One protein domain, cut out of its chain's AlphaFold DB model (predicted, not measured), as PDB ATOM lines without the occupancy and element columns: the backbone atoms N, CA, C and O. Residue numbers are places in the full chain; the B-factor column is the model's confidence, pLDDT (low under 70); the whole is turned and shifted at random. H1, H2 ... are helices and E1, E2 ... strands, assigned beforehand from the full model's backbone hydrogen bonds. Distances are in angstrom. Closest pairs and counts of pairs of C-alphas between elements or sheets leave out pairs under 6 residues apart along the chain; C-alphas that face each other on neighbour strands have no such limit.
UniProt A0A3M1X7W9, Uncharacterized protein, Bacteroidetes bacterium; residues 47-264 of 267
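What this domain is: This is residues 47 to 264 of the 267 residues of an uncharacterized protein of Bacteroidetes bacterium (UniProt A0A3M1X7W9). A long, strongly twisted sheet of eight strands has two crossing helices, H1 and H3, packed on it towards E7 and E8, and a third, H4, packed on its opposite end by E3 and E10. The long strand E4 runs on past the sheet into a small hairpin, E5 and E6, and long loops fill much of the rest. The 218 printed residues follow the order E1 E2 H1 E3 E4 E5 E6 E7 H2 E8 H3 H4 E9 H5 E10, five named helices and ten named strands. The large sheet is branched, with parallel and antiparallel pairs; the class is mixed, helices and strands, with under half of the residues in named elements. The whole is compact, with a radius of gyration of the C-alphas of 17.7 A and spans of 56 by 40 by 30 A.

Where its parts are: E1, residues 52 to 56, begins at C-alpha 52 (18.408, 2.071, -14.531). E2 is residues 63 to 72, 29.5 A long, and H1 is residues 77 to 92, 22.4 A. E3, residues 97 to 101, precedes E4, residues 108 to 118, 32.1 A. E5 is residues 121 to 123, E6 129 to 131, E7 141 to 146, H2 148 to 155 and E8 171 to 175. H3, residues 182 to 192, is 15.7 A long; H4, residues 215 to 224, is 14.3 A. E9 is residues 246 to 248, H5 255 to 258 and E10 260 to 263, ending at C-alpha 263 (40.035, 4.424, -10.440).

How they stand to each other: In the branched sheet E2 has E1 and E7 on one side and E4 on the other. E1 and E2, a hairpin, are antiparallel, with N 54 and O 65 at 2.9 A; E9 is parallel to E1, with N 55 and O 246 at 2.8 A. E2 and E4 are parallel, with N 66 and O 113 at 2.8 A. E3 is antiparallel to E4, N 99 and O 110 at 2.8 A, and to E10, N 100 and O 260 at 2.8 A. E7 is parallel to E2, N 143 and O 71 at 2.8 A, and to E8, N 144 and O 172 at 2.8 A. E7, H2 and E8 form a strand-helix-strand unit, two parallel neighbour strands with a helix between, its crossover right-handed. H1 and H3 are on opposite faces, yet touch at a steep tilt of 65 degrees, the closest C-alphas being those of Ala 86 and Ile 186, 4.3 A apart. H4 is over E3 at a height over the sheet of 8.0 A; H2 and H5 only graze the sheet. E5 and E6 are antiparallel, with N 130 and O 122 at 2.7 A. In H1, H2, H3 and H4 every O i to N i+4 pair is within hydrogen-bond range; H5 is too short for one.

The domain as a whole: The two C-alphas farthest apart, those of Gly 104 and Thr 125, are 59.9 A apart. The printed part has no cut; the links H2 to E8, H3 to H4 and H4 to E9 are long. Confidence is under 70 at residues 47 to 49, 59, 156 to 161, 206 to 209 and 229 to 244.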
ATOM      1  N   SER A  47       7.413  -1.980 -15.570       50.06
ATOM      2  CA  SER A  47       7.783  -0.727 -14.908       50.06
ATOM      3  C   SER A  47       9.285  -0.465 -15.037       50.06
ATOM      4  O   SER A  47      10.086  -1.329 -14.685       50.06
ATOM      5  N   LEU A  48       9.670   0.721 -15.504       52.25
ATOM      6  CA  LEU A  48      11.071   1.137 -15.543       52.25
ATOM      7  C   LEU A  48      11.616   1.424 -14.129       52.25
ATOM      8  O   LEU A  48      10.906   2.020 -13.325       52.25
ATOM      9  N   PRO A  49      12.871   1.071 -13.815       63.06
ATOM     10  CA  PRO A  49      13.491   1.418 -12.537       63.06
ATOM     11  C   PRO A  49      13.576   2.922 -12.277       63.06
ATOM     12  O   PRO A  49      13.834   3.701 -13.194       63.06
ATOM     13  N   GLN A  50      13.564   3.305 -10.994       71.31
ATOM     14  CA  GLN A  50      13.947   4.661 -10.552       71.31
ATOM     15  C   GLN A  50      15.401   5.020 -10.886       71.31
ATOM     16  O   GLN A  50      15.735   6.185 -11.111       71.31
ATOM     17  N   VAL A  51      16.262   4.000 -10.924       77.06
ATOM     18  CA  VAL A  51      17.643   4.082 -11.404       77.06
ATOM     19  C   VAL A  51      17.924   2.878 -12.284       77.06
ATOM     20  O   VAL A  51      18.013   1.747 -11.806       77.06
ATOM     21  N   ALA A  52      18.081   3.119 -13.581       80.38
ATOM     22  CA  ALA A  52      18.408   2.071 -14.531       80.38
ATOM     23  C   ALA A  52      19.924   1.892 -14.592       80.38
ATOM     24  O   ALA A  52      20.661   2.837 -14.879       80.38
ATOM     25  N   VAL A  53      20.402   0.667 -14.378       81.44
ATOM     26  CA  VAL A  53      21.801   0.325 -14.649       81.44
ATOM     27  C   VAL A  53      21.862  -0.636 -15.821       81.44
ATOM     28  O   VAL A  53      21.296  -1.726 -15.776       81.44
ATOM     29  N   THR A  54      22.568  -0.227 -16.871       84.12
ATOM     30  CA  THR A  54      22.800  -1.042 -18.061       84.12
ATOM     31  C   THR A  54      24.259  -1.449 -18.142       84.12
ATOM     32  O   THR A  54      25.151  -0.607 -18.062       84.12
ATOM     33  N   VAL A  55      24.509  -2.734 -18.353       83.06
ATOM     34  CA  VAL A  55      25.846  -3.268 -18.599       83.06
ATOM     35  C   VAL A  55      25.962  -3.625 -20.074       83.06
ATOM     36  O   VAL A  55      25.250  -4.498 -20.562       83.06
ATOM     37  N   VAL A  56      26.866  -2.957 -20.782       86.19
ATOM     38  CA  VAL A  56      27.156  -3.213 -22.195       86.19
ATOM     39  C   VAL A  56      28.402  -4.086 -22.275       86.19
ATOM     40  O   VAL A  56      29.516  -3.626 -22.017       86.19
ATOM     41  N   HIS A  57      28.210  -5.366 -22.600       82.50
ATOM     42  CA  HIS A  57      29.295  -6.347 -22.704       82.50
ATOM     43  C   HIS A  57      29.964  -6.359 -24.080       82.50
ATOM     44  O   HIS A  57      31.113  -6.787 -24.199       82.50
ATOM     45  N   SER A  58      29.256  -5.920 -25.121       71.81
ATOM     46  CA  SER A  58      29.714  -5.984 -26.507       71.81
ATOM     47  C   SER A  58      30.480  -4.725 -26.937       71.81
ATOM     48  O   SER A  58      30.248  -3.619 -26.455       71.81
ATOM     49  N   GLY A  59      31.410  -4.899 -27.881       65.88
ATOM     50  CA  GLY A  59      32.202  -3.815 -28.472       65.88
ATOM     51  C   GLY A  59      33.635  -3.709 -27.937       65.88
ATOM     52  O   GLY A  59      34.063  -4.444 -27.057       65.88
ATOM     53  N   GLN A  60      34.416  -2.779 -28.502       70.75
ATOM     54  CA  GLN A  60      35.809  -2.536 -28.076       70.75
ATOM     55  C   GLN A  60      35.917  -1.792 -26.734       70.75
ATOM     56  O   GLN A  60      37.015  -1.650 -26.200       70.75
ATOM     57  N   ARG A  61      34.804  -1.253 -26.226       79.44
ATOM     58  CA  ARG A  61      34.747  -0.435 -25.013       79.44
ATOM     59  C   ARG A  61      33.524  -0.865 -24.203       79.44
ATOM     60  O   ARG A  61      32.471  -0.267 -24.380       79.44
ATOM     61  N   PRO A  62      33.628  -1.931 -23.398       89.25
ATOM     62  CA  PRO A  62      32.535  -2.333 -22.530       89.25
ATOM     63  C   PRO A  62      32.305  -1.266 -21.454       89.25
ATOM     64  O   PRO A  62      33.252  -0.644 -20.959       89.25
ATOM     65  N   GLU A  63      31.046  -1.042 -21.089       94.25
ATOM     66  CA  GLU A  63      30.654   0.032 -20.171       94.25
ATOM     67  C   GLU A  63      29.566  -0.431 -19.198       94.25
ATOM     68  O   GLU A  63      28.773  -1.325 -19.491       94.25
ATOM     69  N   ILE A  64      29.530   0.192 -18.024       93.19
ATOM     70  CA  ILE A  64      28.386   0.162 -17.115       93.19
ATOM     71  C   ILE A  64      27.833   1.579 -17.077       93.19
ATOM     72  O   ILE A  64      28.536   2.502 -16.659       93.19
ATOM     73  N   VAL A  65      26.586   1.741 -17.503       93.81
ATOM     74  CA  VAL A  65      25.917   3.036 -17.567       93.81
ATOM     75  C   VAL A  65      24.826   3.108 -16.508       93.81
ATOM     76  O   VAL A  65      23.925   2.273 -16.482       93.81
ATOM     77  N   ILE A  66      24.932   4.098 -15.628       93.31
ATOM     78  CA  ILE A  66      24.000   4.383 -14.536       93.31
ATOM     79  C   ILE A  66      23.139   5.570 -14.957       93.31
ATOM     80  O   ILE A  66      23.673   6.625 -15.301       93.31
ATOM     81  N   ARG A  67      21.818   5.400 -14.930       90.50
ATOM     82  CA  ARG A  67      20.856   6.374 -15.451       90.50
ATOM     83  C   ARG A  67      19.775   6.665 -14.440       90.50
ATOM     84  O   ARG A  67      19.286   5.751 -13.780       90.50
ATOM     85  N   ALA A  68      19.378   7.924 -14.368       91.31
ATOM     86  CA  ALA A  68      18.262   8.350 -13.546       91.31
ATOM     87  C   ALA A  68      17.674   9.651 -14.093       91.31
ATOM     88  O   ALA A  68      18.394  10.503 -14.616       91.31
ATOM     89  N   TRP A  69      16.365   9.796 -13.929       92.44
ATOM     90  CA  TRP A  69      15.640  11.015 -14.253       92.44
ATOM     91  C   TRP A  69      15.252  11.747 -12.978       92.44
ATOM     92  O   TRP A  69      14.850  11.113 -11.997       92.44
ATOM     93  N   PHE A  70      15.345  13.072 -13.021       95.06
ATOM     94  CA  PHE A  70      14.984  13.960 -11.923       95.06
ATOM     95  C   PHE A  70      13.961  14.991 -12.379       95.06
ATOM     96  O   PHE A  70      14.036  15.468 -13.504       95.06
ATOM     97  N   TYR A  71      13.024  15.376 -11.527       95.38
ATOM     98  CA  TYR A  71      12.092  16.465 -11.818       95.38
ATOM     99  C   TYR A  71      11.821  17.280 -10.564       95.38
ATOM    100  O   TYR A  71      11.904  16.756  -9.453       95.38
ATOM    101  N   ALA A  72      11.530  18.564 -10.741       96.69
ATOM    102  CA  ALA A  72      11.149  19.418  -9.632       96.69
ATOM    103  C   ALA A  72       9.657  19.208  -9.366       96.69
ATOM    104  O   ALA A  72       8.853  19.122 -10.294       96.69
ATOM    105  N   ALA A  73       9.290  19.049  -8.098       94.69
ATOM    106  CA  ALA A  73       7.905  18.853  -7.690       94.69
ATOM    107  C   ALA A  73       7.037  20.039  -8.121       94.69
ATOM    108  O   ALA A  73       5.875  19.866  -8.500       94.69
ATOM    109  N   HIS A  74       7.639  21.228  -8.083       94.81
ATOM    110  CA  HIS A  74       7.033  22.499  -8.409       94.81
ATOM    111  C   HIS A  74       7.865  23.269  -9.431       94.81
ATOM    112  O   HIS A  74       9.074  23.090  -9.556       94.81
ATOM    113  N   ASN A  75       7.228  24.227 -10.103       94.94
ATOM    114  CA  ASN A  75       7.917  25.168 -10.988       94.94
ATOM    115  C   ASN A  75       8.702  26.242 -10.200       94.94
ATOM    116  O   ASN A  75       8.438  27.439 -10.332       94.94
ATOM    117  N   ARG A  76       9.605  25.817  -9.308       95.06
ATOM    118  CA  ARG A  76      10.400  26.682  -8.424       95.06
ATOM    119  C   ARG A  76      11.862  26.728  -8.877       95.06
ATOM    120  O   ARG A  76      12.454  25.661  -9.061       95.06
ATOM    121  N   PRO A  77      12.468  27.921  -9.041       96.50
ATOM    122  CA  PRO A  77      13.856  28.051  -9.489       96.50
ATOM    123  C   PRO A  77      14.858  27.250  -8.650       96.50
ATOM    124  O   PRO A  77      15.784  26.660  -9.202       96.50
ATOM    125  N   GLU A  78      14.652  27.185  -7.338       97.44
ATOM    126  CA  GLU A  78      15.544  26.514  -6.396       97.44
ATOM    127  C   GLU A  78      15.545  24.994  -6.610       97.44
ATOM    128  O   GLU A  78      16.602  24.372  -6.663       97.44
ATOM    129  N   GLU A  79      14.373  24.385  -6.820       97.69
ATOM    130  CA  GLU A  79      14.263  22.948  -7.116       97.69
ATOM    131  C   GLU A  79      14.938  22.601  -8.454       97.69
ATOM    132  O   GLU A  79      15.645  21.599  -8.562       97.69
ATOM    133  N   HIS A  80      14.776  23.461  -9.465       97.06
ATOM    134  CA  HIS A  80      15.437  23.302 -10.759       97.06
ATOM    135  C   HIS A  80      16.964  23.435 -10.668       97.06
ATOM    136  O   HIS A  80      17.672  22.647 -11.296       97.06
ATOM    137  N   ALA A  81      17.473  24.386  -9.881       97.62
ATOM    138  CA  ALA A  81      18.908  24.569  -9.670       97.62
ATOM    139  C   ALA A  81      19.544  23.345  -8.992       97.62
ATOM    140  O   ALA A  81      20.577  22.857  -9.445       97.62
ATOM    141  N   GLN A  82      18.878  22.790  -7.975       97.56
ATOM    142  CA  GLN A  82      19.314  21.575  -7.278       97.56
ATOM    143  C   GLN A  82      19.418  20.371  -8.228       97.56
ATOM    144  O   GLN A  82      20.376  19.603  -8.165       97.56
ATOM    145  N   ILE A  83      18.459  20.220  -9.150       97.75
ATOM    146  CA  ILE A  83      18.497  19.163 -10.172       97.75
ATOM    147  C   ILE A  83      19.636  19.389 -11.160       97.75
ATOM    148  O   ILE A  83      20.360  18.443 -11.464       97.75
ATOM    149  N   ALA A  84      19.769  20.609 -11.685       97.62
ATOM    150  CA  ALA A  84      20.774  20.931 -12.690       97.62
ATOM    151  C   ALA A  84      22.186  20.632 -12.172       97.62
ATOM    152  O   ALA A  84      22.930  19.902 -12.830       97.62
ATOM    153  N   GLU A  85      22.502  21.095 -10.959       96.69
ATOM    154  CA  GLU A  85      23.802  20.865 -10.330       96.69
ATOM    155  C   GLU A  85      24.048  19.375 -10.065       96.69
ATOM    156  O   GLU A  85      25.102  18.842 -10.407       96.69
ATOM    157  N   ALA A  86      23.062  18.657  -9.516       96.50
ATOM    158  CA  ALA A  86      23.201  17.225  -9.269       96.50
ATOM    159  C   ALA A  86      23.445  16.442 -10.572       96.50
ATOM    160  O   ALA A  86      24.357  15.614 -10.645       96.50
ATOM    161  N   VAL A  87      22.655  16.710 -11.616       97.12
ATOM    162  CA  VAL A  87      22.805  16.080 -12.934       97.12
ATOM    163  C   VAL A  87      24.197  16.343 -13.501       97.12
ATOM    164  O   VAL A  87      24.872  15.401 -13.925       97.12
ATOM    165  N   GLU A  88      24.640  17.599 -13.490       96.94
ATOM    166  CA  GLU A  88      25.957  17.982 -13.982       96.94
ATOM    167  C   GLU A  88      27.073  17.287 -13.193       96.94
ATOM    168  O   GLU A  88      27.885  16.565 -13.786       96.94
ATOM    169  N   PHE A  89      27.069  17.418 -11.865       96.56
ATOM    170  CA  PHE A  89      28.083  16.845 -10.987       96.56
ATOM    171  C   PHE A  89      28.262  15.345 -11.224       96.56
ATOM    172  O   PHE A  89      29.388  14.869 -11.411       96.56
ATOM    173  N   TRP A  90      27.167  14.578 -11.222       97.00
ATOM    174  CA  TRP A  90      27.218  13.123 -11.368       97.00
ATOM    175  C   TRP A  90      27.662  12.713 -12.774       97.00
ATOM    176  O   TRP A  90      28.499  11.816 -12.914       97.00
ATOM    177  N   ASN A  91      27.198  13.411 -13.814       96.50
ATOM    178  CA  ASN A  91      27.629  13.159 -15.189       96.50
ATOM    179  C   ASN A  91      29.131  13.425 -15.383       96.50
ATOM    180  O   ASN A  91      29.806  12.620 -16.037       96.50
ATOM    181  N   GLN A  92      29.691  14.459 -14.743       96.31
ATOM    182  CA  GLN A  92      31.133  14.743 -14.741       96.31
ATOM    183  C   GLN A  92      31.974  13.633 -14.072       96.31
ATOM    184  O   GLN A  92      33.175  13.515 -14.330       96.31
ATOM    185  N   GLN A  93      31.374  12.750 -13.258       96.19
ATOM    186  CA  GLN A  93      32.086  11.604 -12.670       96.19
ATOM    187  C   GLN A  93      32.353  10.471 -13.676       96.19
ATOM    188  O   GLN A  93      33.119   9.541 -13.388       96.19
ATOM    189  N   SER A  94      31.743  10.533 -14.862       95.94
ATOM    190  CA  SER A  94      31.864   9.523 -15.911       95.94
ATOM    191  C   SER A  94      33.310   9.288 -16.339       95.94
ATOM    192  O   SER A  94      34.059  10.200 -16.671       95.94
ATOM    193  N   GLY A  95      33.712   8.020 -16.400       94.75
ATOM    194  CA  GLY A  95      35.056   7.614 -16.805       94.75
ATOM    195  C   GLY A  95      36.132   7.738 -15.734       94.75
ATOM    196  O   GLY A  95      37.237   7.254 -15.956       94.75
ATOM    197  N   ARG A  96      35.832   8.303 -14.557       95.75
ATOM    198  CA  ARG A  96      36.784   8.349 -13.430       95.75
ATOM    199  C   ARG A  96      37.012   6.974 -12.796       95.75
ATOM    200  O   ARG A  96      38.009   6.764 -12.101       95.75
ATOM    201  N   PHE A  97      36.102   6.031 -13.035       96.44
ATOM    202  CA  PHE A  97      36.116   4.692 -12.458       96.44
ATOM    203  C   PHE A  97      35.938   3.620 -13.525       96.44
ATOM    204  O   PHE A  97      35.276   3.826 -14.543       96.44
ATOM    205  N   VAL A  98      36.515   2.456 -13.248       95.69
ATOM    206  CA  VAL A  98      36.313   1.245 -14.039       95.69
ATOM    207  C   VAL A  98      35.912   0.097 -13.129       95.69
ATOM    208  O   VAL A  98      36.366  -0.007 -11.986       95.69
ATOM    209  N   TYR A  99      35.068  -0.778 -13.648       94.62
ATOM    210  CA  TYR A  99      34.773  -2.073 -13.069       94.62
ATOM    211  C   TYR A  99      35.615  -3.122 -13.792       94.62
ATOM    212  O   TYR A  99      35.378  -3.441 -14.954       94.62
ATOM    213  N   ARG A 100      36.639  -3.628 -13.112       93.25
ATOM    214  CA  ARG A 100      37.580  -4.602 -13.662       93.25
ATOM    215  C   ARG A 100      37.132  -6.016 -13.334       93.25
ATOM    216  O   ARG A 100      37.058  -6.374 -12.158       93.25
ATOM    217  N   LEU A 101      36.915  -6.828 -14.360       90.44
ATOM    218  CA  LEU A 101      36.645  -8.255 -14.246       90.44
ATOM    219  C   LEU A 101      37.888  -9.062 -14.639       90.44
ATOM    220  O   LEU A 101      38.468  -8.820 -15.689       90.44
ATOM    221  N   GLY A 102      38.290 -10.042 -13.826       88.69
ATOM    222  CA  GLY A 102      39.466 -10.878 -14.105       88.69
ATOM    223  C   GLY A 102      40.788 -10.289 -13.591       88.69
ATOM    224  O   GLY A 102      40.808  -9.454 -12.685       88.69
ATOM    225  N   LYS A 103      41.919 -10.787 -14.110       87.75
ATOM    226  CA  LYS A 103      43.282 -10.404 -13.693       87.75
ATOM    227  C   LYS A 103      44.239 -10.385 -14.890       87.75
ATOM    228  O   LYS A 103      44.051 -11.132 -15.845       87.75
ATOM    229  N   GLY A 104      45.310  -9.596 -14.780       88.06
ATOM    230  CA  GLY A 104      46.384  -9.554 -15.777       88.06
ATOM    231  C   GLY A 104      45.892  -9.109 -17.154       88.06
ATOM    232  O   GLY A 104      44.989  -8.284 -17.251       88.06
ATOM    233  N   GLN A 105      46.475  -9.674 -18.210       87.44
ATOM    234  CA  GLN A 105      46.113  -9.361 -19.599       87.44
ATOM    235  C   GLN A 105      44.711  -9.846 -19.997       87.44
ATOM    236  O   GLN A 105      44.143  -9.338 -20.953       87.44
ATOM    237  N   ALA A 106      44.139 -10.793 -19.251       86.81
ATOM    238  CA  ALA A 106      42.777 -11.279 -19.463       86.81
ATOM    239  C   ALA A 106      41.716 -10.425 -18.741       86.81
ATOM    240  O   ALA A 106      40.538 -10.779 -18.744       86.81
ATOM    241  N   ALA A 107      42.119  -9.345 -18.059       90.06
ATOM    242  CA  ALA A 107      41.177  -8.470 -17.383       90.06
ATOM    243  C   ALA A 107      40.375  -7.635 -18.390       90.06
ATOM    244  O   ALA A 107      40.935  -7.067 -19.325       90.06
ATOM    245  N   VAL A 108      39.071  -7.520 -18.151       90.12
ATOM    246  CA  VAL A 108      38.165  -6.665 -18.918       90.12
ATOM    247  C   VAL A 108      37.761  -5.485 -18.046       90.12
ATOM    248  O   VAL A 108      37.218  -5.674 -16.954       90.12
ATOM    249  N   ASP A 109      38.025  -4.274 -18.529       92.50
ATOM    250  CA  ASP A 109      37.690  -3.033 -17.838       92.50
ATOM    251  C   ASP A 109      36.416  -2.434 -18.422       92.50
ATOM    252  O   ASP A 109      36.408  -1.969 -19.559       92.50
ATOM    253  N   TYR A 110      35.358  -2.411 -17.619       94.50
ATOM    254  CA  TYR A 110      34.114  -1.735 -17.953       94.50
ATOM    255  C   TYR A 110      34.206  -0.291 -17.475       94.50
ATOM    256  O   TYR A 110      34.349  -0.042 -16.273       94.50
ATOM    257  N   ARG A 111      34.130   0.675 -18.391       95.19
ATOM    258  CA  ARG A 111      34.089   2.092 -18.012       95.19
ATOM    259  C   ARG A 111      32.762   2.390 -17.326       95.19
ATOM    260  O   ARG A 111      31.715   1.978 -17.805       95.19
ATOM    261  N   ILE A 112      32.806   3.116 -16.214       95.75
ATOM    262  CA  ILE A 112      31.588   3.532 -15.514       95.75
ATOM    263  C   ILE A 112      31.178   4.904 -16.033       95.75
ATOM    264  O   ILE A 112      31.990   5.833 -16.043       95.75
ATOM    265  N   ARG A 113      29.931   5.018 -16.481       96.25
ATOM    266  CA  ARG A 113      29.345   6.230 -17.048       96.25
ATOM    267  C   ARG A 113      28.043   6.559 -16.327       96.25
ATOM    268  O   ARG A 113      27.275   5.664 -15.991       96.25
ATOM    269  N   PHE A 114      27.820   7.841 -16.113       96.06
ATOM    270  CA  PHE A 114      26.585   8.401 -15.596       96.06
ATOM    271  C   PHE A 114      25.869   9.113 -16.747       96.06
ATOM    272  O   PHE A 114      26.504   9.828 -17.525       96.06
ATOM    273  N   GLU A 115      24.574   8.854 -16.887       95.56
ATOM    274  CA  GLU A 115      23.673   9.539 -17.818       95.56
ATOM    275  C   GLU A 115      22.411   9.930 -17.046       95.56
ATOM    276  O   GLU A 115      21.365   9.284 -17.126       95.56
ATOM    277  N   LEU A 116      22.557  10.951 -16.210       95.12
ATOM    278  CA  LEU A 116      21.463  11.576 -15.482       95.12
ATOM    279  C   LEU A 116      20.898  12.735 -16.299       95.12
ATOM    280  O   LEU A 116      21.636  13.381 -17.050       95.12
ATOM    281  N   ALA A 117      19.611  13.020 -16.126       94.94
ATOM    282  CA  ALA A 117      18.959  14.143 -16.788       94.94
ATOM    283  C   ALA A 117      17.713  14.635 -16.034       94.94
ATOM    284  O   ALA A 117      17.109  13.907 -15.240       94.94
ATOM    285  N   ALA A 118      17.320  15.879 -16.311       93.62
ATOM    286  CA  ALA A 118      16.026  16.411 -15.899       93.62
ATOM    287  C   ALA A 118      14.921  15.848 -16.807       93.62
ATOM    288  O   ALA A 118      15.056  15.879 -18.028       93.62
ATOM    289  N   ALA A 119      13.841  15.326 -16.228       90.50
ATOM    290  CA  ALA A 119      12.742  14.736 -16.975       90.50
ATOM    291  C   ALA A 119      12.024  15.810 -17.809       90.50
ATOM    292  O   ALA A 119      11.707  16.880 -17.279       90.50
ATOM    293  N   PRO A 120      11.725  15.543 -19.092       85.81
ATOM    294  CA  PRO A 120      10.911  16.445 -19.884       85.81
ATOM    295  C   PRO A 120       9.480  16.458 -19.340       85.81
ATOM    296  O   PRO A 120       8.886  15.419 -19.032       85.81
ATOM    297  N   GLY A 121       8.917  17.653 -19.226       88.38
ATOM    298  CA  GLY A 121       7.585  17.847 -18.688       88.38
ATOM    299  C   GLY A 121       7.179  19.308 -18.668       88.38
ATOM    300  O   GLY A 121       7.917  20.198 -19.092       88.38
ATOM    301  N   THR A 122       5.975  19.537 -18.173       93.00
ATOM    302  CA  THR A 122       5.392  20.869 -17.975       93.00
ATOM    303  C   THR A 122       4.806  20.958 -16.577       93.00
ATOM    304  O   THR A 122       4.748  19.952 -15.879       93.00
ATOM    305  N   TYR A 123       4.351  22.137 -16.172       92.50
ATOM    306  CA  TYR A 123       3.640  22.310 -14.910       92.50
ATOM    307  C   TYR A 123       2.201  22.727 -15.176       92.50
ATOM    308  O   TYR A 123       1.942  23.517 -16.088       92.50
ATOM    309  N   ASP A 124       1.270  22.184 -14.397       92.00
ATOM    310  CA  ASP A 124      -0.127  22.601 -14.445       92.00
ATOM    311  C   ASP A 124      -0.334  23.995 -13.824       92.00
ATOM    312  O   ASP A 124       0.598  24.651 -13.350       92.00
ATOM    313  N   THR A 125      -1.579  24.470 -13.816       89.94
ATOM    314  CA  THR A 125      -1.930  25.775 -13.234       89.94
ATOM    315  C   THR A 125      -1.747  25.839 -11.716       89.94
ATOM    316  O   THR A 125      -1.646  26.937 -11.171       89.94
ATOM    317  N   GLY A 126      -1.696  24.693 -11.031       90.00
ATOM    318  CA  GLY A 126      -1.342  24.573  -9.617       90.00
ATOM    319  C   GLY A 126       0.169  24.519  -9.373       90.00
ATOM    320  O   GLY A 126       0.600  24.565  -8.223       90.00
ATOM    321  N   GLY A 127       0.972  24.457 -10.439       87.88
ATOM    322  CA  GLY A 127       2.420  24.350 -10.382       87.88
ATOM    323  C   GLY A 127       2.931  22.924 -10.191       87.88
ATOM    324  O   GLY A 127       4.101  22.785  -9.863       87.88
ATOM    325  N   PHE A 128       2.107  21.889 -10.385       88.31
ATOM    326  CA  PHE A 128       2.513  20.485 -10.261       88.31
ATOM    327  C   PHE A 128       3.083  19.941 -11.568       88.31
ATOM    328  O   PHE A 128       2.564  20.225 -12.649       88.31
ATOM    329  N   PHE A 129       4.146  19.141 -11.471       90.12
ATOM    330  CA  PHE A 129       4.808  18.556 -12.633       90.12
ATOM    331  C   PHE A 129       3.933  17.519 -13.353       90.12
ATOM    332  O   PHE A 129       3.409  16.585 -12.746       90.12
ATOM    333  N   ILE A 130       3.846  17.653 -14.674       86.44
ATOM    334  CA  ILE A 130       3.227  16.711 -15.604       86.44
ATOM    335  C   ILE A 130       4.341  16.156 -16.508       86.44
ATOM    336  O   ILE A 130       4.847  16.899 -17.362       86.44
ATOM    337  N   PRO A 131       4.731  14.876 -16.358       85.12
ATOM    338  CA  PRO A 131       5.747  14.269 -17.210       85.12
ATOM    339  C   PRO A 131       5.258  14.176 -18.660       85.12
ATOM    340  O   PRO A 131       4.118  13.803 -18.923       85.12
ATOM    341  N   GLN A 132       6.149  14.464 -19.611       85.81
ATOM    342  CA  GLN A 132       5.944  14.181 -21.043       85.81
ATOM    343  C   GLN A 132       6.566  12.845 -21.470       85.81
ATOM    344  O   GLN A 132       6.603  12.503 -22.649       85.81
ATOM    345  N   LEU A 133       7.065  12.087 -20.499       77.56
ATOM    346  CA  LEU A 133       7.518  10.720 -20.675       77.56
ATOM    347  C   LEU A 133       6.324   9.771 -20.530       77.56
ATOM    348  O   LEU A 133       5.499   9.958 -19.636       77.56
ATOM    349  N   ASN A 134       6.265   8.712 -21.340       78.69
ATOM    350  CA  ASN A 134       5.301   7.622 -21.150       78.69
ATOM    351  C   ASN A 134       5.752   6.685 -20.011       78.69
ATOM    352  O   ASN A 134       5.993   5.497 -20.215       78.69
ATOM    353  N   VAL A 135       5.968   7.249 -18.821       71.31
ATOM    354  CA  VAL A 135       6.452   6.541 -17.631       71.31
ATOM    355  C   VAL A 135       5.701   7.030 -16.398       71.31
ATOM    356  O   VAL A 135       5.312   8.194 -16.307       71.31
ATOM    357  N   ASP A 136       5.513   6.145 -15.422       72.00
ATOM    358  CA  ASP A 136       4.930   6.524 -14.135       72.00
ATOM    359  C   ASP A 136       5.878   7.484 -13.394       72.00
ATOM    360  O   ASP A 136       7.045   7.163 -13.165       72.00
ATOM    361  N   ALA A 137       5.382   8.658 -12.986       72.69
ATOM    362  CA  ALA A 137       6.161   9.667 -12.262       72.69
ATOM    363  C   ALA A 137       6.775   9.141 -10.948       72.69
ATOM    364  O   ALA A 137       7.783   9.668 -10.478       72.69
ATOM    365  N   ARG A 138       6.215   8.073 -10.361       76.19
ATOM    366  CA  ARG A 138       6.769   7.379  -9.179       76.19
ATOM    367  C   ARG A 138       8.092   6.663  -9.462       76.19
ATOM    368  O   ARG A 138       8.784   6.252  -8.530       76.19
ATOM    369  N   LEU A 139       8.432   6.505 -10.737       79.38
ATOM    370  CA  LEU A 139       9.693   5.955 -11.224       79.38
ATOM    371  C   LEU A 139      10.711   7.066 -11.523       79.38
ATOM    372  O   LEU A 139      11.820   6.787 -11.955       79.38
ATOM    373  N   LEU A 140      10.357   8.330 -11.289       87.38
ATOM    374  CA  LEU A 140      11.246   9.475 -11.441       87.38
ATOM    375  C   LEU A 140      11.627  10.015 -10.061       87.38
ATOM    376  O   LEU A 140      10.843   9.946  -9.108       87.38
ATOM    377  N   ASN A 141      12.830  10.577  -9.960       93.31
ATOM    378  CA  ASN A 141      13.324  11.155  -8.719       93.31
ATOM    379  C   ASN A 141      12.801  12.588  -8.579       93.31
ATOM    380  O   ASN A 141      13.201  13.483  -9.318       93.31
ATOM    381  N   GLN A 142      11.887  12.805  -7.644       95.19
ATOM    382  CA  GLN A 142      11.305  14.114  -7.384       95.19
ATOM    383  C   GLN A 142      12.206  14.906  -6.439       95.19
ATOM    384  O   GLN A 142      12.518  14.424  -5.352       95.19
ATOM    385  N   VAL A 143      12.555  16.136  -6.800       97.38
ATOM    386  CA  VAL A 143      13.193  17.112  -5.910       97.38
ATOM    387  C   VAL A 143      12.144  18.108  -5.441       97.38
ATOM    388  O   VAL A 143      11.364  18.612  -6.240       97.38
ATOM    389  N   GLN A 144      12.112  18.384  -4.142       97.25
ATOM    390  CA  GLN A 144      11.161  19.304  -3.540       97.25
ATOM    391  C   GLN A 144      11.825  20.134  -2.444       97.25
ATOM    392  O   GLN A 144      12.404  19.585  -1.502       97.25
ATOM    393  N   VAL A 145      11.662  21.453  -2.513       97.25
ATOM    394  CA  VAL A 145      12.016  22.355  -1.415       97.25
ATOM    395  C   VAL A 145      10.805  22.491  -0.493       97.25
ATOM    396  O   VAL A 145       9.696  22.816  -0.923       97.25
ATOM    397  N   VAL A 146      11.008  22.207   0.791       96.25
ATOM    398  CA  VAL A 146       9.966  22.219   1.826       96.25
ATOM    399  C   VAL A 146      10.344  23.163   2.956       96.25
ATOM    400  O   VAL A 146      11.521  23.400   3.208       96.25
ATOM    401  N   SER A 147       9.345  23.672   3.680       95.94
ATOM    402  CA  SER A 147       9.598  24.524   4.843       95.94
ATOM    403  C   SER A 147      10.493  23.812   5.869       95.94
ATOM    404  O   SER A 147      10.409  22.592   6.038       95.94
ATOM    405  N   ASP A 148      11.312  24.555   6.615       92.81
ATOM    406  CA  ASP A 148      12.121  23.991   7.706       92.81
ATOM    407  C   ASP A 148      11.284  23.226   8.739       92.81
ATOM    408  O   ASP A 148      11.736  22.229   9.303       92.81
ATOM    409  N   GLN A 149      10.048  23.671   8.978       91.81
ATOM    410  CA  GLN A 149       9.124  22.988   9.878       91.81
ATOM    411  C   GLN A 149       8.718  21.617   9.330       91.81
ATOM    412  O   GLN A 149       8.688  20.639  10.080       91.81
ATOM    413  N   ASP A 150       8.407  21.529   8.038       92.81
ATOM    414  CA  ASP A 150       8.049  20.262   7.406       92.81
ATOM    415  C   ASP A 150       9.260  19.343   7.291       92.81
ATOM    416  O   ASP A 150       9.140  18.157   7.594       92.81
ATOM    417  N   MET A 151      10.443  19.884   6.986       92.50
ATOM    418  CA  MET A 151      11.690  19.124   7.046       92.50
ATOM    419  C   MET A 151      11.911  18.538   8.444       92.50
ATOM    420  O   MET A 151      12.138  17.337   8.576       92.50
ATOM    421  N   ALA A 152      11.759  19.344   9.500       87.75
ATOM    422  CA  ALA A 152      11.891  18.872  10.875       87.75
ATOM    423  C   ALA A 152      10.883  17.760  11.207       87.75
ATOM    424  O   ALA A 152      11.220  16.813  11.912       87.75
ATOM    425  N   ARG A 153       9.652  17.819  10.679       87.25
ATOM    426  CA  ARG A 153       8.660  16.739  10.833       87.25
ATOM    427  C   ARG A 153       9.082  15.474  10.091       87.25
ATOM    428  O   ARG A 153       9.026  14.393  10.678       87.25
ATOM    429  N   LEU A 154       9.538  15.599   8.845       84.56
ATOM    430  CA  LEU A 154      10.037  14.486   8.030       84.56
ATOM    431  C   LEU A 154      11.253  13.812   8.683       84.56
ATOM    432  O   LEU A 154      11.373  12.584   8.651       84.56
ATOM    433  N   SER A 155      12.113  14.602   9.333       76.75
ATOM    434  CA  SER A 155      13.342  14.138   9.969       76.75
ATOM    435  C   SER A 155      13.198  13.738  11.436       76.75
ATOM    436  O   SER A 155      14.045  12.991  11.918       76.75
ATOM    437  N   SER A 156      12.137  14.162  12.137       63.84
ATOM    438  CA  SER A 156      11.894  13.938  13.581       63.84
ATOM    439  C   SER A 156      11.909  12.472  14.030       63.84
ATOM    440  O   SER A 156      11.993  12.184  15.219       63.84
ATOM    441  N   ARG A 157      11.900  11.523  13.087       58.19
ATOM    442  CA  ARG A 157      12.184  10.101  13.339       58.19
ATOM    443  C   ARG A 157      13.666   9.802  13.632       58.19
ATOM    444  O   ARG A 157      14.009   8.644  13.857       58.19
ATOM    445  N   ARG A 158      14.550  10.802  13.585       57.56
ATOM    446  CA  ARG A 158      15.983  10.717  13.893       57.56
ATOM    447  C   ARG A 158      16.307  11.753  14.971       57.56
ATOM    448  O   ARG A 158      16.279  12.950  14.710       57.56
ATOM    449  N   GLU A 159      16.565  11.294  16.190       48.47
ATOM    450  CA  GLU A 159      16.850  12.164  17.336       48.47
ATOM    451  C   GLU A 159      18.105  13.034  17.109       48.47
ATOM    452  O   GLU A 159      19.161  12.536  16.721       48.47
ATOM    453  N   GLY A 160      17.991  14.338  17.393       54.38
ATOM    454  CA  GLY A 160      19.119  15.207  17.765       54.38
ATOM    455  C   GLY A 160      19.862  15.977  16.665       54.38
ATOM    456  O   GLY A 160      20.594  16.902  17.009       54.38
ATOM    457  N   ALA A 161      19.678  15.678  15.375       61.75
ATOM    458  CA  ALA A 161      20.368  16.390  14.288       61.75
ATOM    459  C   ALA A 161      19.400  17.219  13.426       61.75
ATOM    460  O   ALA A 161      18.364  16.714  12.990       61.75
ATOM    461  N   LYS A 162      19.753  18.484  13.139       72.00
ATOM    462  CA  LYS A 162      19.056  19.299  12.131       72.00
ATOM    463  C   LYS A 162      19.345  18.692  10.757       72.00
ATOM    464  O   LYS A 162      20.451  18.813  10.244       72.00
ATOM    465  N   VAL A 163      18.362  18.000  10.197       83.50
ATOM    466  CA  VAL A 163      18.436  17.425   8.852       83.50
ATOM    467  C   VAL A 163      18.044  18.512   7.856       83.50
ATOM    468  O   VAL A 163      16.982  19.112   7.998       83.50
ATOM    469  N   VAL A 164      18.917  18.789   6.889       89.56
ATOM    470  CA  VAL A 164      18.721  19.837   5.866       89.56
ATOM    471  C   VAL A 164      18.395  19.264   4.483       89.56
ATOM    472  O   VAL A 164      17.853  19.972   3.640       89.56
ATOM    473  N   GLY A 165      18.660  17.970   4.284       91.50
ATOM    474  CA  GLY A 165      18.310  17.183   3.106       91.50
ATOM    475  C   GLY A 165      17.815  15.799   3.522       91.50
ATOM    476  O   GLY A 165      18.251  15.254   4.540       91.50
ATOM    477  N   TYR A 166      16.845  15.253   2.794       90.69
ATOM    478  CA  TYR A 166      16.314  13.925   3.073       90.69
ATOM    479  C   TYR A 166      15.752  13.256   1.824       90.69
ATOM    480  O   TYR A 166      14.747  13.708   1.277       90.69
ATOM    481  N   ALA A 167      16.324  12.119   1.434       89.88
ATOM    482  CA  ALA A 167      15.829  11.339   0.309       89.88
ATOM    483  C   ALA A 167      15.180   9.997   0.729       89.88
ATOM    484  O   ALA A 167      15.868   8.977   0.868       89.88
ATOM    485  N   PRO A 168      13.849   9.929   0.926       86.25
ATOM    486  CA  PRO A 168      13.105   8.673   1.041       86.25
ATOM    487  C   PRO A 168      12.529   8.206  -0.309       86.25
ATOM    488  O   PRO A 168      11.979   8.995  -1.068       86.25
ATOM    489  N   SER A 169      12.585   6.903  -0.603       84.81
ATOM    490  CA  SER A 169      11.967   6.310  -1.812       84.81
ATOM    491  C   SER A 169      12.418   6.985  -3.120       84.81
ATOM    492  O   SER A 169      13.608   6.932  -3.405       84.81
ATOM    493  N   ASN A 170      11.540   7.656  -3.872       86.88
ATOM    494  CA  ASN A 170      11.881   8.447  -5.063       86.88
ATOM    495  C   ASN A 170      11.911   9.962  -4.802       86.88
ATOM    496  O   ASN A 170      11.992  10.745  -5.737       86.88
ATOM    497  N   LEU A 171      11.791  10.387  -3.548       91.56
ATOM    498  CA  LEU A 171      11.699  11.791  -3.170       91.56
ATOM    499  C   LEU A 171      13.059  12.270  -2.665       91.56
ATOM    500  O   LEU A 171      13.821  11.493  -2.082       91.56
ATOM    501  N   ILE A 172      13.344  13.543  -2.898       95.12
ATOM    502  CA  ILE A 172      14.456  14.320  -2.364       95.12
ATOM    503  C   ILE A 172      13.841  15.590  -1.793       95.12
ATOM    504  O   ILE A 172      13.319  16.424  -2.531       95.12
ATOM    505  N   TYR A 173      13.895  15.727  -0.478       95.94
ATOM    506  CA  TYR A 173      13.462  16.919   0.229       95.94
ATOM    507  C   TYR A 173      14.668  17.766   0.602       95.94
ATOM    508  O   TYR A 173      15.664  17.233   1.093       95.94
ATOM    509  N   ILE A 174      14.549  19.079   0.439       96.12
ATOM    510  CA  ILE A 174      15.561  20.064   0.830       96.12
ATOM    511  C   ILE A 174      14.875  21.136   1.676       96.12
ATOM    512  O   ILE A 174      13.772  21.575   1.349       96.12
ATOM    513  N   ALA A 175      15.486  21.516   2.796       95.81
ATOM    514  CA  ALA A 175      14.953  22.570   3.652       95.81
ATOM    515  C   ALA A 175      15.062  23.930   2.953       95.81
ATOM    516  O   ALA A 175      16.114  24.264   2.414       95.81
ATOM    517  N   ASP A 176      14.002  24.730   3.023       96.62
ATOM    518  CA  ASP A 176      13.917  26.050   2.392       96.62
ATOM    519  C   ASP A 176      15.085  26.967   2.788       96.62
ATOM    520  O   ASP A 176      15.727  27.554   1.917       96.62
ATOM    521  N   SER A 177      15.464  26.979   4.074       95.38
ATOM    522  CA  SER A 177      16.619  27.745   4.572       95.38
ATOM    523  C   SER A 177      17.993  27.316   4.033       95.38
ATOM    524  O   SER A 177      18.986  27.948   4.385       95.38
ATOM    525  N   HIS A 178      18.072  26.233   3.256       94.62
ATOM    526  CA  HIS A 178      19.297  25.715   2.633       94.62
ATOM    527  C   HIS A 178      19.101  25.416   1.139       94.62
ATOM    528  O   HIS A 178      19.881  24.674   0.543       94.62
ATOM    529  N   SER A 179      18.040  25.945   0.529       95.69
ATOM    530  CA  SER A 179      17.700  25.689  -0.873       95.69
ATOM    531  C   SER A 179      18.745  26.223  -1.864       95.69
ATOM    532  O   SER A 179      18.830  25.725  -2.986       95.69
ATOM    533  N   ASP A 180      19.586  27.163  -1.434       95.06
ATOM    534  CA  ASP A 180      20.736  27.705  -2.161       95.06
ATOM    535  C   ASP A 180      22.009  26.847  -2.038       95.06
ATOM    536  O   ASP A 180      22.937  27.001  -2.834       95.06
ATOM    537  N   ASN A 181      22.061  25.913  -1.084       94.06
ATOM    538  CA  ASN A 181      23.169  24.979  -0.947       94.06
ATOM    539  C   ASN A 181      22.975  23.775  -1.881       94.06
ATOM    540  O   ASN A 181      22.328  22.782  -1.530       94.06
ATOM    541  N   LEU A 182      23.538  23.863  -3.085       94.88
ATOM    542  CA  LEU A 182      23.385  22.850  -4.137       94.88
ATOM    543  C   LEU A 182      24.092  21.518  -3.819       94.88
ATOM    544  O   LEU A 182      23.717  20.468  -4.346       94.88
ATOM    545  N   ASP A 183      25.049  21.530  -2.885       94.38
ATOM    546  CA  ASP A 183      25.726  20.330  -2.381       94.38
ATOM    547  C   ASP A 183      24.735  19.319  -1.783       94.38
ATOM    548  O   ASP A 183      24.947  18.104  -1.850       94.38
ATOM    549  N   ILE A 184      23.620  19.810  -1.226       94.12
ATOM    550  CA  ILE A 184      22.553  18.967  -0.681       94.12
ATOM    551  C   ILE A 184      21.898  18.164  -1.810       94.12
ATOM    552  O   ILE A 184      21.767  16.946  -1.693       94.12
ATOM    553  N   GLY A 185      21.539  18.804  -2.926       95.00
ATOM    554  CA  GLY A 185      20.967  18.127  -4.090       95.00
ATOM    555  C   GLY A 185      21.901  17.062  -4.658       95.00
ATOM    556  O   GLY A 185      21.462  15.942  -4.925       95.00
ATOM    557  N   ILE A 186      23.201  17.363  -4.761       96.12
ATOM    558  CA  ILE A 186      24.226  16.399  -5.191       96.12
ATOM    559  C   ILE A 186      24.231  15.159  -4.281       96.12
ATOM    560  O   ILE A 186      24.203  14.024  -4.777       96.12
ATOM    561  N   HIS A 187      24.271  15.372  -2.963       95.56
ATOM    562  CA  HIS A 187      24.330  14.311  -1.958       95.56
ATOM    563  C   HIS A 187      23.079  13.426  -1.978       95.56
ATOM    564  O   HIS A 187      23.165  12.198  -2.084       95.56
ATOM    565  N   GLU A 188      21.901  14.046  -1.932       94.69
ATOM    566  CA  GLU A 188      20.622  13.339  -1.910       94.69
ATOM    567  C   GLU A 188      20.354  12.602  -3.236       94.69
ATOM    568  O   GLU A 188      19.846  11.475  -3.232       94.69
ATOM    569  N   ALA A 189      20.780  13.160  -4.376       95.25
ATOM    570  CA  ALA A 189      20.779  12.447  -5.654       95.25
ATOM    571  C   ALA A 189      21.673  11.198  -5.607       95.25
ATOM    572  O   ALA A 189      21.288  10.144  -6.111       95.25
ATOM    573  N   GLY A 190      22.819  11.254  -4.923       95.12
ATOM    574  CA  GLY A 190      23.665  10.084  -4.688       95.12
ATOM    575  C   GLY A 190      22.956   8.960  -3.940       95.12
ATOM    576  O   GLY A 190      23.078   7.789  -4.311       95.12
ATOM    577  N   HIS A 191      22.140   9.301  -2.941       92.69
ATOM    578  CA  HIS A 191      21.276   8.324  -2.282       92.69
ATOM    579  C   HIS A 191      20.246   7.707  -3.226       92.69
ATOM    580  O   HIS A 191      19.922   6.530  -3.062       92.69
ATOM    581  N   ARG A 192      19.732   8.449  -4.218       91.56
ATOM    582  CA  ARG A 192      18.853   7.883  -5.263       91.56
ATOM    583  C   ARG A 192      19.582   6.887  -6.139       91.56
ATOM    584  O   ARG A 192      19.043   5.820  -6.394       91.56
ATOM    585  N   LEU A 193      20.839   7.160  -6.473       92.19
ATOM    586  CA  LEU A 193      21.691   6.221  -7.205       92.19
ATOM    587  C   LEU A 193      22.060   4.964  -6.395       92.19
ATOM    588  O   LEU A 193      22.643   4.034  -6.946       92.19
ATOM    589  N   GLY A 194      21.720   4.899  -5.104       89.94
ATOM    590  CA  GLY A 194      22.012   3.755  -4.240       89.94
ATOM    591  C   GLY A 194      23.341   3.862  -3.493       89.94
ATOM    592  O   GLY A 194      23.835   2.850  -2.993       89.94
ATOM    593  N   ALA A 195      23.929   5.060  -3.411       91.06
ATOM    594  CA  ALA A 195      25.104   5.307  -2.588       91.06
ATOM    595  C   ALA A 195      24.735   5.472  -1.105       91.06
ATOM    596  O   ALA A 195      23.763   6.150  -0.761       91.06
ATOM    597  N   ALA A 196      25.543   4.894  -0.215       89.81
ATOM    598  CA  ALA A 196      25.506   5.213   1.208       89.81
ATOM    599  C   ALA A 196      26.396   6.432   1.511       89.81
ATOM    600  O   ALA A 196      27.149   6.899   0.651       89.81
ATOM    601  N   HIS A 197      26.320   6.942   2.746       90.31
ATOM    602  CA  HIS A 197      27.272   7.954   3.197       90.31
ATOM    603  C   HIS A 197      28.708   7.422   3.081       90.31
ATOM    604  O   HIS A 197      29.015   6.307   3.502       90.31
ATOM    605  N   ALA A 198      29.597   8.242   2.535       88.94
ATOM    606  CA  ALA A 198      31.013   7.951   2.351       88.94
ATOM    607  C   ALA A 198      31.813   9.261   2.444       88.94
ATOM    608  O   ALA A 198      31.325  10.253   2.959       88.94
ATOM    609  N   ALA A 199      33.055   9.292   1.963       89.44
ATOM    610  CA  ALA A 199      33.772  10.558   1.808       89.44
ATOM    611  C   ALA A 199      33.371  11.282   0.507       89.44
ATOM    612  O   ALA A 199      32.807  10.680  -0.411       89.44
ATOM    613  N   GLY A 200      33.740  12.558   0.414       90.56
ATOM    614  CA  GLY A 200      33.489  13.412  -0.743       90.56
ATOM    615  C   GLY A 200      32.032  13.842  -0.840       90.56
ATOM    616  O   GLY A 200      31.461  14.216   0.175       90.56
ATOM    617  N   ALA A 201      31.416  13.752  -2.020       92.62
ATOM    618  CA  ALA A 201      30.011  14.151  -2.194       92.62
ATOM    619  C   ALA A 201      28.996  13.382  -1.342       92.62
ATOM    620  O   ALA A 201      27.908  13.878  -1.079       92.62
ATOM    621  N   MET A 202      29.363  12.197  -0.851       93.75
ATOM    622  CA  MET A 202      28.515  11.424   0.057       93.75
ATOM    623  C   MET A 202      28.856  11.641   1.541       93.75
ATOM    624  O   MET A 202      28.425  10.847   2.375       93.75
ATOM    625  N   ALA A 203      29.651  12.657   1.894       89.94
ATOM    626  CA  ALA A 203      29.948  12.983   3.289       89.94
ATOM    627  C   ALA A 203      28.710  13.521   4.014       89.94
ATOM    628  O   ALA A 203      27.920  14.251   3.430       89.94
ATOM    629  N   CYS A 204      28.558  13.184   5.299       82.44
ATOM    630  CA  CYS A 204      27.458  13.696   6.127       82.44
ATOM    631  C   CYS A 204      27.559  15.209   6.398       82.44
ATOM    632  O   CYS A 204      26.586  15.813   6.841       82.44
ATOM    633  N   ASP A 205      28.746  15.792   6.214       79.81
ATOM    634  CA  ASP A 205      28.994  17.223   6.377       79.81
ATOM    635  C   ASP A 205      28.850  17.920   5.018       79.81
ATOM    636  O   ASP A 205      29.761  17.901   4.189       79.81
ATOM    637  N   LEU A 206      27.669  18.496   4.789       68.12
ATOM    638  CA  LEU A 206      27.266  19.119   3.523       68.12
ATOM    639  C   LEU A 206      27.737  20.574   3.387       68.12
ATOM    640  O   LEU A 206      27.284  21.286   2.496       68.12
ATOM    641  N   HIS A 207      28.620  21.047   4.272       65.12
ATOM    642  CA  HIS A 207      29.202  22.384   4.148       65.12
ATOM    643  C   HIS A 207      30.349  22.444   3.130       65.12
ATOM    644  O   HIS A 207      30.786  23.543   2.783       65.12
ATOM    645  N   ARG A 208      30.860  21.283   2.687       57.38
ATOM    646  CA  ARG A 208      31.895  21.143   1.654       57.38
ATOM    647  C   ARG A 208      31.798  19.779   0.972       57.38
ATOM    648  O   ARG A 208      32.540  18.855   1.328       57.38
ATOM    649  N   VAL A 209      30.944  19.638  -0.036       64.62
ATOM    650  CA  VAL A 209      31.082  18.498  -0.947       64.62
ATOM    651  C   VAL A 209      32.405  18.653  -1.700       64.62
ATOM    652  O   VAL A 209      32.682  19.670  -2.323       64.62
ATOM    653  N   SER A 210      33.290  17.655  -1.606       70.75
ATOM    654  CA  SER A 210      34.492  17.639  -2.453       70.75
ATOM    655  C   SER A 210      34.102  17.432  -3.919       70.75
ATOM    656  O   SER A 210      33.152  16.690  -4.157       70.75
ATOM    657  N   ASP A 211      34.931  17.887  -4.868       78.12
ATOM    658  CA  ASP A 211      34.790  17.768  -6.342       78.12
ATOM    659  C   ASP A 211      34.716  16.328  -6.919       78.12
ATOM    660  O   ASP A 211      35.079  16.040  -8.068       78.12
ATOM    661  N   GLY A 212      34.328  15.332  -6.133       91.06
ATOM    662  CA  GLY A 212      34.131  13.995  -6.641       91.06
ATOM    663  C   GLY A 212      33.599  12.988  -5.648       91.06
ATOM    664  O   GLY A 212      33.406  13.224  -4.455       91.06
ATOM    665  N   ILE A 213      33.415  11.801  -6.206       94.56
ATOM    666  CA  ILE A 213      32.980  10.611  -5.491       94.56
ATOM    667  C   ILE A 213      34.157   9.670  -5.236       94.56
ATOM    668  O   ILE A 213      35.255   9.805  -5.791       94.56
ATOM    669  N   THR A 214      33.937   8.673  -4.385       93.94
ATOM    670  CA  THR A 214      34.950   7.666  -4.073       93.94
ATOM    671  C   THR A 214      34.674   6.347  -4.787       93.94
ATOM    672  O   THR A 214      33.577   6.080  -5.274       93.94
ATOM    673  N   ARG A 215      35.666   5.447  -4.778       94.19
ATOM    674  CA  ARG A 215      35.446   4.053  -5.199       94.19
ATOM    675  C   ARG A 215      34.367   3.361  -4.362       94.19
ATOM    676  O   ARG A 215      33.756   2.426  -4.859       94.19
ATOM    677  N   HIS A 216      34.189   3.761  -3.101       91.94
ATOM    678  CA  HIS A 216      33.177   3.176  -2.226       91.94
ATOM    679  C   HIS A 216      31.774   3.561  -2.694       91.94
ATOM    680  O   HIS A 216      30.979   2.667  -2.938       91.94
ATOM    681  N   THR A 217      31.553   4.846  -2.983       93.19
ATOM    682  CA  THR A 217      30.310   5.372  -3.567       93.19
ATOM    683  C   THR A 217      29.877   4.572  -4.796       93.19
ATOM    684  O   THR A 217      28.755   4.088  -4.876       93.19
ATOM    685  N   VAL A 218      30.796   4.353  -5.738       94.75
ATOM    686  CA  VAL A 218      30.504   3.587  -6.957       94.75
ATOM    687  C   VAL A 218      30.217   2.113  -6.656       94.75
ATOM    688  O   VAL A 218      29.346   1.518  -7.283       94.75
ATOM    689  N   LYS A 219      30.922   1.503  -5.696       92.00
ATOM    690  CA  LYS A 219      30.622   0.127  -5.275       92.00
ATOM    691  C   LYS A 219      29.221   0.012  -4.689       92.00
ATOM    692  O   LYS A 219      28.565  -0.978  -4.977       92.00
ATOM    693  N   ASP A 220      28.782   0.990  -3.908       89.94
ATOM    694  CA  ASP A 220      27.455   0.970  -3.293       89.94
ATOM    695  C   ASP A 220      26.365   1.057  -4.360       89.94
ATOM    696  O   ASP A 220      25.465   0.222  -4.372       89.94
ATOM    697  N   ILE A 221      26.518   1.965  -5.331       91.38
ATOM    698  CA  ILE A 221      25.616   2.080  -6.488       91.38
ATOM    699  C   ILE A 221      25.529   0.741  -7.239       91.38
ATOM    700  O   ILE A 221      24.443   0.201  -7.452       91.38
ATOM    701  N   LEU A 222      26.676   0.143  -7.584       90.62
ATOM    702  CA  LEU A 222      26.710  -1.137  -8.300       90.62
ATOM    703  C   LEU A 222      26.199  -2.316  -7.454       90.62
ATOM    704  O   LEU A 222      25.646  -3.266  -8.005       90.62
ATOM    705  N   ALA A 223      26.383  -2.299  -6.134       86.62
ATOM    706  CA  ALA A 223      25.858  -3.328  -5.236       86.62
ATOM    707  C   ALA A 223      24.336  -3.222  -5.082       86.62
ATOM    708  O   ALA A 223      23.652  -4.246  -5.094       86.62
ATOM    709  N   THR A 224      23.805  -2.001  -4.983       83.44
ATOM    710  CA  THR A 224      22.361  -1.731  -4.952       83.44
ATOM    711  C   THR A 224      21.698  -2.211  -6.241       83.44
ATOM    712  O   THR A 224      20.714  -2.942  -6.179       83.44
ATOM    713  N   ALA A 225      22.329  -1.946  -7.388       83.38
ATOM    714  CA  ALA A 225      21.907  -2.438  -8.698       83.38
ATOM    715  C   ALA A 225      22.187  -3.936  -8.943       83.38
ATOM    716  O   ALA A 225      22.093  -4.402 -10.072       83.38
ATOM    717  N   GLY A 226      22.622  -4.705  -7.937       81.56
ATOM    718  CA  GLY A 226      22.846  -6.150  -8.059       81.56
ATOM    719  C   GLY A 226      24.045  -6.579  -8.919       81.56
ATOM    720  O   GLY A 226      24.225  -7.777  -9.149       81.56
ATOM    721  N   ILE A 227      24.891  -5.645  -9.367       83.50
ATOM    722  CA  ILE A 227      26.115  -5.931 -10.134       83.50
ATOM    723  C   ILE A 227      27.228  -6.449  -9.234       83.50
ATOM    724  O   ILE A 227      28.019  -7.274  -9.669       83.50
ATOM    725  N   LEU A 228      27.338  -5.980  -7.995       82.06
ATOM    726  CA  LEU A 228      28.267  -6.551  -7.021       82.06
ATOM    727  C   LEU A 228      27.497  -7.489  -6.090       82.06
ATOM    728  O   LEU A 228      26.430  -7.135  -5.588       82.06
ATOM    729  N   GLY A 229      28.034  -8.691  -5.855       67.94
ATOM    730  CA  GLY A 229      27.514  -9.586  -4.817       67.94
ATOM    731  C   GLY A 229      27.413  -8.853  -3.474       67.94
ATOM    732  O   GLY A 229      28.198  -7.938  -3.237       67.94
ATOM    733  N   GLN A 230      26.439  -9.234  -2.632       57.88
ATOM    734  CA  GLN A 230      26.064  -8.510  -1.405       57.88
ATOM    735  C   GLN A 230      27.288  -7.929  -0.676       57.88
ATOM    736  O   GLN A 230      28.081  -8.661  -0.083       57.88
ATOM    737  N   GLY A 231      27.457  -6.609  -0.774       47.94
ATOM    738  CA  GLY A 231      28.527  -5.896  -0.091       47.94
ATOM    739  C   GLY A 231      28.361  -6.005   1.423       47.94
ATOM    740  O   GLY A 231      27.244  -5.976   1.943       47.94
ATOM    741  N   TRP A 232      29.484  -6.135   2.127       41.50
ATOM    742  CA  TRP A 232      29.556  -6.115   3.586       41.50
ATOM    743  C   TRP A 232      28.973  -4.790   4.118       41.50
ATOM    744  O   TRP A 232      29.595  -3.750   3.938       41.50
ATOM    745  N   GLY A 233      27.802  -4.820   4.769       44.88
ATOM    746  CA  GLY A 233      27.411  -3.777   5.734       44.88
ATOM    747  C   GLY A 233      26.022  -3.132   5.622       44.88
ATOM    748  O   GLY A 233      25.558  -2.593   6.623       44.88
ATOM    749  N   HIS A 234      25.310  -3.196   4.490       46.22
ATOM    750  CA  HIS A 234      24.046  -2.437   4.327       46.22
ATOM    751  C   HIS A 234      22.856  -3.266   3.814       46.22
ATOM    752  O   HIS A 234      21.977  -2.780   3.107       46.22
ATOM    753  N   THR A 235      22.783  -4.534   4.215       42.22
ATOM    754  CA  THR A 235      21.825  -5.532   3.708       42.22
ATOM    755  C   THR A 235      20.357  -5.367   4.117       42.22
ATOM    756  O   THR A 235      19.556  -6.193   3.695       42.22
ATOM    757  N   HIS A 236      19.944  -4.328   4.854       41.88
ATOM    758  CA  HIS A 236      18.561  -4.284   5.368       41.88
ATOM    759  C   HIS A 236      17.707  -3.057   5.020       41.88
ATOM    760  O   HIS A 236      16.497  -3.144   5.200       41.88
ATOM    761  N   ARG A 237      18.244  -1.949   4.480       45.09
ATOM    762  CA  ARG A 237      17.411  -0.753   4.181       45.09
ATOM    763  C   ARG A 237      17.122  -0.462   2.710       45.09
ATOM    764  O   ARG A 237      16.178   0.267   2.444       45.09
ATOM    765  N   LEU A 238      17.858  -1.049   1.764       48.53
ATOM    766  CA  LEU A 238      17.667  -0.785   0.326       48.53
ATOM    767  C   LEU A 238      17.172  -2.008  -0.459       48.53
ATOM    768  O   LEU A 238      17.237  -2.020  -1.682       48.53
ATOM    769  N   ALA A 239      16.645  -3.042   0.214       44.69
ATOM    770  CA  ALA A 239      16.068  -4.213  -0.462       44.69
ATOM    771  C   ALA A 239      14.959  -3.838  -1.470       44.69
ATOM    772  O   ALA A 239      14.756  -4.562  -2.438       44.69
ATOM    773  N   GLN A 240      14.315  -2.685  -1.269       47.25
ATOM    774  CA  GLN A 240      13.309  -2.109  -2.161       47.25
ATOM    775  C   GLN A 240      13.854  -1.586  -3.506       47.25
ATOM    776  O   GLN A 240      13.060  -1.325  -4.396       47.25
ATOM    777  N   PHE A 241      15.177  -1.461  -3.671       50.62
ATOM    778  CA  PHE A 241      15.821  -0.950  -4.893       50.62
ATOM    779  C   PHE A 241      16.653  -2.004  -5.628       50.62
ATOM    780  O   PHE A 241      17.464  -1.662  -6.486       50.62
ATOM    781  N   ARG A 242      16.516  -3.292  -5.278       54.12
ATOM    782  CA  ARG A 242      17.238  -4.379  -5.957       54.12
ATOM    783  C   ARG A 242      16.611  -4.682  -7.309       54.12
ATOM    784  O   ARG A 242      16.073  -5.765  -7.535       54.12
ATOM    785  N   GLU A 243      16.695  -3.720  -8.202       60.56
ATOM    786  CA  GLU A 243      16.370  -3.932  -9.595       60.56
ATOM    787  C   GLU A 243      17.557  -4.610 -10.266       60.56
ATOM    788  O   GLU A 243      18.722  -4.295 -10.008       60.56
ATOM    789  N   ARG A 244      17.263  -5.648 -11.053       64.25
ATOM    790  CA  ARG A 244      18.310  -6.381 -11.756       64.25
ATOM    791  C   ARG A 244      18.863  -5.472 -12.854       64.25
ATOM    792  O   ARG A 244      18.074  -4.852 -13.564       64.25
ATOM    793  N   PRO A 245      20.191  -5.410 -13.022       74.69
ATOM    794  CA  PRO A 245      20.778  -4.594 -14.066       74.69
ATOM    795  C   PRO A 245      20.365  -5.162 -15.427       74.69
ATOM    796  O   PRO A 245      20.269  -6.381 -15.608       74.69
ATOM    797  N   TYR A 246      20.123  -4.281 -16.391       76.38
ATOM    798  CA  TYR A 246      19.845  -4.687 -17.761       76.38
ATOM    799  C   TYR A 246      21.164  -4.993 -18.470       76.38
ATOM    800  O   TYR A 246      22.068  -4.159 -18.506       76.38
ATOM    801  N   HIS A 247      21.299  -6.191 -19.029       76.19
ATOM    802  CA  HIS A 247      22.517  -6.615 -19.713       76.19
ATOM    803  C   HIS A 247      22.314  -6.583 -21.229       76.19
ATOM    804  O   HIS A 247      21.397  -7.215 -21.747       76.19
ATOM    805  N   ILE A 248      23.196  -5.878 -21.938       76.69
ATOM    806  CA  ILE A 248      23.299  -5.911 -23.397       76.69
ATOM    807  C   ILE A 248      24.472  -6.825 -23.761       76.69
ATOM    808  O   ILE A 248      25.637  -6.500 -23.503       76.69
ATOM    809  N   GLY A 249      24.150  -7.969 -24.369       75.38
ATOM    810  CA  GLY A 249      25.083  -9.069 -24.631       75.38
ATOM    811  C   GLY A 249      25.150 -10.086 -23.486       75.38
ATOM    812  O   GLY A 249      24.512  -9.916 -22.447       75.38
ATOM    813  N   GLU A 250      25.920 -11.159 -23.679       74.50
ATOM    814  CA  GLU A 250      26.062 -12.208 -22.666       74.50
ATOM    815  C   GLU A 250      27.015 -11.768 -21.539       74.50
ATOM    816  O   GLU A 250      28.188 -11.471 -21.805       74.50
ATOM    817  N   PRO A 251      26.556 -11.723 -20.273       76.50
ATOM    818  CA  PRO A 251      27.434 -11.426 -19.156       76.50
ATOM    819  C   PRO A 251      28.440 -12.567 -18.948       76.50
ATOM    820  O   PRO A 251      28.061 -13.741 -18.962       76.50
ATOM    821  N   PRO A 252      29.718 -12.263 -18.671       76.62
ATOM    822  CA  PRO A 252      30.692 -13.281 -18.305       76.62
ATOM    823  C   PRO A 252      30.271 -14.068 -17.056       76.62
ATOM    824  O   PRO A 252      29.681 -13.516 -16.120       76.62
ATOM    825  N   VAL A 253      30.672 -15.340 -16.982       73.69
ATOM    826  CA  VAL A 253      30.504 -16.158 -15.771       73.69
ATOM    827  C   VAL A 253      31.141 -15.448 -14.568       73.69
ATOM    828  O   VAL A 253      32.258 -14.937 -14.652       73.69
ATOM    829  N   ASP A 254      30.429 -15.431 -13.439       75.94
ATOM    830  CA  ASP A 254      30.839 -14.772 -12.190       75.94
ATOM    831  C   ASP A 254      31.038 -13.247 -12.280       75.94
ATOM    832  O   ASP A 254      31.750 -12.698 -11.430       75.94
ATOM    833  N   PHE A 255      30.407 -12.558 -13.248       79.62
ATOM    834  CA  PHE A 255      30.469 -11.094 -13.393       79.62
ATOM    835  C   PHE A 255      30.396 -10.407 -12.026       79.62
ATOM    836  O   PHE A 255      31.362  -9.784 -11.593       79.62
ATOM    837  N   SER A 256      29.341 -10.694 -11.259       77.31
ATOM    838  CA  SER A 256      29.077 -10.046  -9.975       77.31
ATOM    839  C   SER A 256      29.946 -10.465  -8.790       77.31
ATOM    840  O   SER A 256      29.986  -9.766  -7.773       77.31
ATOM    841  N   ARG A 257      30.663 -11.589  -8.891       76.44
ATOM    842  CA  ARG A 257      31.493 -12.130  -7.799       76.44
ATOM    843  C   ARG A 257      32.958 -11.739  -7.919       76.44
ATOM    844  O   ARG A 257      33.656 -11.663  -6.909       76.44
ATOM    845  N   LYS A 258      33.446 -11.543  -9.145       82.12
ATOM    846  CA  LYS A 258      34.878 -11.356  -9.426       82.12
ATOM    847  C   LYS A 258      35.252  -9.921  -9.783       82.12
ATOM    848  O   LYS A 258      36.444  -9.603  -9.772       82.12
ATOM    849  N   GLY A 259      34.278  -9.068 -10.087       85.62
ATOM    850  CA  GLY A 259      34.530  -7.682 -10.453       85.62
ATOM    851  C   GLY A 259      35.016  -6.804  -9.299       85.62
ATOM    852  O   GLY A 259      34.662  -6.999  -8.134       85.62
ATOM    853  N   LYS A 260      35.848  -5.808  -9.619       90.81
ATOM    854  CA  LYS A 260      36.368  -4.820  -8.664       90.81
ATOM    855  C   LYS A 260      36.320  -3.418  -9.249       90.81
ATOM    856  O   LYS A 260      36.842  -3.180 -10.332       90.81
ATOM    857  N   VAL A 261      35.787  -2.468  -8.483       92.38
ATOM    858  CA  VAL A 261      35.847  -1.044  -8.839       92.38
ATOM    859  C   VAL A 261      37.232  -0.477  -8.523       92.38
ATOM    860  O   VAL A 261      37.694  -0.534  -7.376       92.38
ATOM    861  N   THR A 262      37.879   0.117  -9.521       92.75
ATOM    862  CA  THR A 262      39.145   0.851  -9.401       92.75
ATOM    863  C   THR A 262      39.006   2.251 -10.008       92.75
ATOM    864  O   THR A 262      38.034   2.549 -10.700       92.75
ATOM    865  N   ARG A 263      39.950   3.155  -9.705       91.56
ATOM    866  CA  ARG A 263      40.035   4.424 -10.440       91.56
ATOM    867  C   ARG A 263      40.549   4.116 -11.845       91.56
ATOM    868  O   ARG A 263      41.436   3.267 -11.995       91.56
ATOM    869  N   ALA A 264      40.006   4.797 -12.847       88.94
ATOM    870  CA  ALA A 264      40.600   4.786 -14.171       88.94
ATOM    871  C   ALA A 264      42.028   5.334 -14.060       88.94
ATOM    872  O   ALA A 264      42.278   6.288 -13.321       88.94
TER     873      ALA A 264